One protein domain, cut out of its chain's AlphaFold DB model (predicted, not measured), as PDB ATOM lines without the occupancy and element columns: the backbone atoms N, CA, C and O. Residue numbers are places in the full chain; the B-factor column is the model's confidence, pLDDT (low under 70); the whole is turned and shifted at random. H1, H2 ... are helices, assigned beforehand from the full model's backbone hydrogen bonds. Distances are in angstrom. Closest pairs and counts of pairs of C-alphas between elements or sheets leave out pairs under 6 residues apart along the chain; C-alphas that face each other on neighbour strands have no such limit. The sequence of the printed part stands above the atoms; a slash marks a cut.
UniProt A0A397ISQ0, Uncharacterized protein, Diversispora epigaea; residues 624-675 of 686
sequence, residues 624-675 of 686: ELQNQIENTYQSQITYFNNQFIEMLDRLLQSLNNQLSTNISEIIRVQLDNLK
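AT A GLANCE: This is residues 624 to 675 of the 686 residues of an uncharacterized protein of Diversispora epigaea (UniProt A0A397ISQ0). A long helix, H1, runs the length of a thin rod, and a shorter helix, H2, folds back beside its last part to make a helical hairpin with one long arm. Residues 624 to 640 of H1 stick out free of the rest. The printed part has 52 residues with two named helices, H1 then H2, and no named strand; the class is all helix. It is extended, with a radius of gyration of the C-alphas of 15.5 A and spans of 51 by 17 by 11 A.

IN THESE COORDINATES: H1, residues 624 to 655, begins at C-alpha 624 (35.487, 33.954, -2.807) and is 46.4 A long from first to last C-alpha. H2, residues 661 to 673, is 18.6 A long and ends at C-alpha 673 (31.347, 15.955, -31.419).

HOW THE PARTS SIT: H1 touches H2 with residues 648 to 655 alone; the closest C-alphas, of Leu 652 and Ser 664, are 6.2 A apart. The two helices form a hairpin, running opposite ways at a shallow tilt of 25 degrees. In H1 and H2 every O i to N i+4 pair is within hydrogen-bond range.

THE WHOLE: The C-alphas farthest apart, of Glu 624 and Gln 658, are 51.4 A apart. The printed part has no cut, and the link from H1 to H2 is tight, with 5 residues. Mean pLDDT of the printed part is 76.0; residue 657 and residues 673 to 675 are under 70.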
ATOM      1  N   GLU A 624      34.315  33.635  -1.988       86.75
ATOM      2  CA  GLU A 624      35.487  33.954  -2.807       86.75
ATOM      3  C   GLU A 624      36.197  32.691  -3.300       86.75
ATOM      4  O   GLU A 624      36.554  32.616  -4.476       86.75
ATOM      5  N   LEU A 625      36.353  31.683  -2.436       80.31
ATOM      6  CA  LEU A 625      36.949  30.401  -2.801       80.31
ATOM      7  C   LEU A 625      36.112  29.671  -3.861       80.31
ATOM      8  O   LEU A 625      36.667  29.208  -4.855       80.31
ATOM      9  N   GLN A 626      34.787  29.631  -3.693       79.12
ATOM     10  CA  GLN A 626      33.856  29.084  -4.689       79.12
ATOM     11  C   GLN A 626      34.025  29.758  -6.046       79.12
ATOM     12  O   GLN A 626      34.275  29.088  -7.047       79.12
ATOM     13  N   ASN A 627      33.989  31.091  -6.063       82.06
ATOM     14  CA  ASN A 627      34.162  31.865  -7.286       82.06
ATOM     15  C   ASN A 627      35.534  31.611  -7.930       82.06
ATOM     16  O   ASN A 627      35.643  31.544  -9.151       82.06
ATOM     17  N   GLN A 628      36.604  31.474  -7.142       79.44
ATOM     18  CA  GLN A 628      37.937  31.170  -7.670       79.44
ATOM     19  C   GLN A 628      38.013  29.777  -8.296       79.44
ATOM     20  O   GLN A 628      38.590  29.636  -9.377       79.44
ATOM     21  N   ILE A 629      37.435  28.766  -7.646       74.75
ATOM     22  CA  ILE A 629      37.386  27.395  -8.166       74.75
ATOM     23  C   ILE A 629      36.603  27.373  -9.477       74.75
ATOM     24  O   ILE A 629      37.112  26.871 -10.481       74.75
ATOM     25  N   GLU A 630      35.421  27.991  -9.505       76.69
ATOM     26  CA  GLU A 630      34.584  28.061 -10.701       76.69
ATOM     27  C   GLU A 630      35.293  28.800 -11.844       76.69
ATOM     28  O   GLU A 630      35.404  28.272 -12.951       76.69
ATOM     29  N   ASN A 631      35.879  29.970 -11.578       79.44
ATOM     30  CA  ASN A 631      36.622  30.734 -12.584       79.44
ATOM     31  C   ASN A 631      37.845  29.975 -13.119       79.44
ATOM     32  O   ASN A 631      38.129  30.016 -14.321       79.44
ATOM     33  N   THR A 632      38.572  29.272 -12.248       74.31
ATOM     34  CA  THR A 632      39.732  28.458 -12.642       74.31
ATOM     35  C   THR A 632      39.291  27.293 -13.519       74.31
ATOM     36  O   THR A 632      39.896  27.046 -14.564       74.31
ATOM     37  N   TYR A 633      38.207  26.622 -13.139       72.62
ATOM     38  CA  TYR A 633      37.618  25.530 -13.903       72.62
ATOM     39  C   TYR A 633      37.147  25.996 -15.289       72.62
ATOM     40  O   TYR A 633      37.531  25.408 -16.302       72.62
ATOM     41  N   GLN A 634      36.417  27.113 -15.367       75.50
ATOM     42  CA  GLN A 634      35.984  27.709 -16.637       75.50
ATOM     43  C   GLN A 634      37.168  28.125 -17.521       75.50
ATOM     44  O   GLN A 634      37.163  27.910 -18.737       75.50
ATOM     45  N   SER A 635      38.226  28.671 -16.915       76.12
ATOM     46  CA  SER A 635      39.451  29.043 -17.629       76.12
ATOM     47  C   SER A 635      40.174  27.819 -18.193       76.12
ATOM     48  O   SER A 635      40.620  27.847 -19.340       76.12
ATOM     49  N   GLN A 636      40.253  26.721 -17.433       71.81
ATOM     50  CA  GLN A 636      40.840  25.462 -17.897       71.81
ATOM     51  C   GLN A 636      40.030  24.844 -19.036       71.81
ATOM     52  O   GLN A 636      40.616  24.469 -20.052       71.81
ATOM     53  N   ILE A 637      38.697  24.800 -18.919       72.31
ATOM     54  CA  ILE A 637      37.811  24.358 -20.006       72.31
ATOM     55  C   ILE A 637      38.087  25.175 -21.267       72.31
ATOM     56  O   ILE A 637      38.321  24.613 -22.335       72.31
ATOM     57  N   THR A 638      38.102  26.501 -21.146       76.44
ATOM     58  CA  THR A 638      38.341  27.401 -22.279       76.44
ATOM     59  C   THR A 638      39.716  27.162 -22.903       76.44
ATOM     60  O   THR A 638      39.837  27.074 -24.124       76.44
ATOM     61  N   TYR A 639      40.754  26.987 -22.083       74.69
ATOM     62  CA  TYR A 639      42.109  26.705 -22.548       74.69
ATOM     63  C   TYR A 639      42.204  25.374 -23.311       74.69
ATOM     64  O   TYR A 639      42.698  25.355 -24.442       74.69
ATOM     65  N   PHE A 640      41.690  24.276 -22.744       70.88
ATOM     66  CA  PHE A 640      41.685  22.970 -23.411       70.88
ATOM     67  C   PHE A 640      40.853  22.989 -24.694       70.88
ATOM     68  O   PHE A 640      41.265  22.415 -25.702       70.88
ATOM     69  N   ASN A 641      39.728  23.708 -24.688       75.06
ATOM     70  CA  ASN A 641      38.899  23.902 -25.871       75.06
ATOM     71  C   ASN A 641      39.676  24.589 -26.996       75.06
ATOM     72  O   ASN A 641      39.647  24.108 -28.125       75.06
ATOM     73  N   ASN A 642      40.389  25.673 -26.685       77.06
ATOM     74  CA  ASN A 642      41.174  26.411 -27.670       77.06
ATOM     75  C   ASN A 642      42.337  25.571 -28.214       77.06
ATOM     76  O   ASN A 642      42.569  25.567 -29.419       77.06
ATOM     77  N   GLN A 643      43.030  24.816 -27.355       76.50
ATOM     78  CA  GLN A 643      44.103  23.912 -27.781       76.50
ATOM     79  C   GLN A 643      43.596  22.773 -28.673       76.50
ATOM     80  O   GLN A 643      44.248  22.430 -29.658       76.50
ATOM     81  N   PHE A 644      42.426  22.208 -28.367       78.25
ATOM     82  CA  PHE A 644      41.807  21.185 -29.207       78.25
ATOM     83  C   PHE A 644      41.463  21.730 -30.597       78.25
ATOM     84  O   PHE A 644      41.819  21.103 -31.592       78.25
ATOM     85  N   ILE A 645      40.842  22.915 -30.666       78.50
ATOM     86  CA  ILE A 645      40.515  23.585 -31.935       78.50
ATOM     87  C   ILE A 645      41.792  23.856 -32.737       78.50
ATOM     88  O   ILE A 645      41.865  23.519 -33.913       78.50
ATOM     89  N   GLU A 646      42.834  24.391 -32.098       79.62
ATOM     90  CA  GLU A 646      44.108  24.675 -32.761       79.62
ATOM     91  C   GLU A 646      44.771  23.399 -33.313       79.62
ATOM     92  O   GLU A 646      45.292  23.388 -34.430       79.62
ATOM     93  N   MET A 647      44.738  22.303 -32.553       79.44
ATOM     94  CA  MET A 647      45.276  21.014 -32.987       79.44
ATOM     95  C   MET A 647      44.467  20.421 -34.147       79.44
ATOM     96  O   MET A 647      45.056  19.907 -35.100       79.44
ATOM     97  N   LEU A 648      43.136  20.520 -34.086       78.88
ATOM     98  CA  LEU A 648      42.231  20.078 -35.144       78.88
ATOM     99  C   LEU A 648      42.459  20.876 -36.433       78.88
ATOM    100  O   LEU A 648      42.570  20.292 -37.509       78.88
ATOM    101  N   ASP A 649      42.626  22.192 -36.323       81.19
ATOM    102  CA  ASP A 649      42.917  23.073 -37.453       81.19
ATOM    103  C   ASP A 649      44.259  22.741 -38.103       81.19
ATOM    104  O   ASP A 649      44.339  22.632 -39.327       81.19
ATOM    105  N   ARG A 650      45.305  22.507 -37.301       82.12
ATOM    106  CA  ARG A 650      46.615  22.069 -37.806       82.12
ATOM    107  C   ARG A 650      46.533  20.715 -38.506       82.12
ATOM    108  O   ARG A 650      47.127  20.546 -39.569       82.12
ATOM    109  N   LEU A 651      45.791  19.762 -37.936       78.88
ATOM    110  CA  LEU A 651      45.582  18.446 -38.539       78.88
ATOM    111  C   LEU A 651      44.888  18.576 -39.900       78.88
ATOM    112  O   LEU A 651      45.399  18.072 -40.897       78.88
ATOM    113  N   LEU A 652      43.768  19.297 -39.965       78.62
ATOM    114  CA  LEU A 652      43.015  19.491 -41.206       78.62
ATOM    115  C   LEU A 652      43.830  20.255 -42.259       78.62
ATOM    116  O   LEU A 652      43.838  19.864 -43.424       78.62
ATOM    117  N   GLN A 653      44.591  21.280 -41.859       80.69
ATOM    118  CA  GLN A 653      45.518  21.983 -42.755       80.69
ATOM    119  C   GLN A 653      46.614  21.061 -43.298       80.69
ATOM    120  O   GLN A 653      46.939  21.141 -44.481       80.69
ATOM    121  N   SER A 654      47.160  20.159 -42.476       77.31
ATOM    122  CA  SER A 654      48.167  19.190 -42.932       77.31
ATOM    123  C   SER A 654      47.611  18.183 -43.950       77.31
ATOM    124  O   SER A 654      48.356  17.668 -44.783       77.31
ATOM    125  N   LEU A 655      46.293  17.954 -43.929       74.12
ATOM    126  CA  LEU A 655      45.589  17.009 -44.797       74.12
ATOM    127  C   LEU A 655      44.904  17.671 -46.007       74.12
ATOM    128  O   LEU A 655      44.357  16.961 -46.851       74.12
ATOM    129  N   ASN A 656      44.973  19.002 -46.155       70.38
ATOM    130  CA  ASN A 656      44.282  19.758 -47.217       70.38
ATOM    131  C   ASN A 656      44.671  19.348 -48.650       70.38
ATOM    132  O   ASN A 656      43.900  19.560 -49.578       70.38
ATOM    133  N   ASN A 657      45.856  18.758 -48.842       69.69
ATOM    134  CA  ASN A 657      46.300  18.266 -50.153       69.69
ATOM    135  C   ASN A 657      45.826  16.831 -50.453       69.69
ATOM    136  O   ASN A 657      45.982  16.362 -51.577       69.69
ATOM    137  N   GLN A 658      45.293  16.120 -49.454       71.81
ATOM    138  CA  GLN A 658      44.870  14.718 -49.551       71.81
ATOM    139  C   GLN A 658      43.355  14.534 -49.406       71.81
ATOM    140  O   GLN A 658      42.820  13.523 -49.859       71.81
ATOM    141  N   LEU A 659      42.661  15.494 -48.795       72.19
ATOM    142  CA  LEU A 659      41.227  15.438 -48.532       72.19
ATOM    143  C   LEU A 659      40.495  16.556 -49.276       72.19
ATOM    144  O   LEU A 659      40.980  17.681 -49.371       72.19
ATOM    145  N   SER A 660      39.306  16.255 -49.798       76.62
ATOM    146  CA  SER A 660      38.425  17.279 -50.361       76.62
ATOM    147  C   SER A 660      37.793  18.117 -49.248       76.62
ATOM    148  O   SER A 660      37.599  17.636 -48.131       76.62
ATOM    149  N   THR A 661      37.409  19.357 -49.563       73.31
ATOM    150  CA  THR A 661      36.860  20.321 -48.594       73.31
ATOM    151  C   THR A 661      35.675  19.752 -47.808       73.31
ATOM    152  O   THR A 661      35.651  19.855 -46.588       73.31
ATOM    153  N   ASN A 662      34.765  19.036 -48.484       76.38
ATOM    154  CA  ASN A 662      33.624  18.368 -47.844       76.38
ATOM    155  C   ASN A 662      34.044  17.302 -46.820       76.38
ATOM    156  O   ASN A 662      33.391  17.149 -45.793       76.38
ATOM    157  N   ILE A 663      35.114  16.545 -47.084       74.19
ATOM    158  CA  ILE A 663      35.580  15.490 -46.173       74.19
ATOM    159  C   ILE A 663      36.277  16.111 -44.958       74.19
ATOM    160  O   ILE A 663      36.034  15.672 -43.835       74.19
ATOM    161  N   SER A 664      37.073  17.166 -45.154       74.25
ATOM    162  CA  SER A 664      37.679  17.927 -44.053       74.25
ATOM    163  C   SER A 664      36.624  18.520 -43.114       74.25
ATOM    164  O   SER A 664      36.789  18.499 -41.896       74.25
ATOM    165  N   GLU A 665      35.511  18.999 -43.669       77.44
ATOM    166  CA  GLU A 665      34.405  19.579 -42.905       77.44
ATOM    167  C   GLU A 665      33.627  18.513 -42.117       77.44
ATOM    168  O   GLU A 665      33.315  18.717 -40.943       77.44
ATOM    169  N   ILE A 666      33.416  17.327 -42.701       78.44
ATOM    170  CA  ILE A 666      32.837  16.170 -41.999       78.44
ATOM    171  C   ILE A 666      33.733  15.724 -40.836       78.44
ATOM    172  O   ILE A 666      33.233  15.491 -39.736       78.44
ATOM    173  N   ILE A 667      35.049  15.632 -41.055       76.25
ATOM    174  CA  ILE A 667      36.012  15.240 -40.014       76.25
ATOM    175  C   ILE A 667      36.026  16.265 -38.879       76.25
ATOM    176  O   ILE A 667      36.021  15.869 -37.714       76.25
ATOM    177  N   ARG A 668      35.988  17.567 -39.197       80.00
ATOM    178  CA  ARG A 668      35.893  18.632 -38.189       80.00
ATOM    179  C   ARG A 668      34.662  18.437 -37.305       80.00
ATOM    180  O   ARG A 668      34.799  18.335 -36.093       80.00
ATOM    181  N   VAL A 669      33.484  18.291 -37.916       79.12
ATOM    182  CA  VAL A 669      32.216  18.107 -37.190       79.12
ATOM    183  C   VAL A 669      32.225  16.828 -36.347       79.12
ATOM    184  O   VAL A 669      31.748  16.828 -35.216       79.12
ATOM    185  N   GLN A 670      32.776  15.725 -36.860       77.12
ATOM    186  CA  GLN A 670      32.849  14.468 -36.110       77.12
ATOM    187  C   GLN A 670      33.802  14.549 -34.914       77.12
ATOM    188  O   GLN A 670      33.463  14.054 -33.842       77.12
ATOM    189  N   LEU A 671      34.967  15.181 -35.071       73.94
ATOM    190  CA  LEU A 671      35.943  15.326 -33.991       73.94
ATOM    191  C   LEU A 671      35.497  16.352 -32.942       73.94
ATOM    192  O   LEU A 671      35.684  16.101 -31.752       73.94
ATOM    193  N   ASP A 672      34.825  17.432 -33.347       74.12
ATOM    194  CA  ASP A 672      34.189  18.371 -32.414       74.12
ATOM    195  C   ASP A 672      33.097  17.692 -31.569       74.12
ATOM    196  O   ASP A 672      32.966  17.980 -30.379       74.12
ATOM    197  N   ASN A 673      32.361  16.733 -32.140       69.88
ATOM    198  CA  ASN A 673      31.347  15.955 -31.419       69.88
ATOM    199  C   ASN A 673      31.929  14.884 -30.474       69.88
ATOM    200  O   ASN A 673      31.215  14.390 -29.605       69.88
ATOM    201  N   LEU A 674      33.207  14.519 -30.621       64.62
ATOM    202  CA  LEU A 674      33.914  13.568 -29.745       64.62
ATOM    203  C   LEU A 674      34.656  14.253 -28.590       64.62
ATOM    204  O   LEU A 674      35.387  13.609 -27.835       64.62
ATOM    205  N   LYS A 675      34.483  15.567 -28.452       63.47
ATOM    206  CA  LYS A 675      35.128  16.384 -27.435       63.47
ATOM    207  C   LYS A 675      34.700  15.952 -26.030       63.47
ATOM    208  O   LYS A 675      33.563  16.158 -25.615       63.47
TER     209      LYS A 675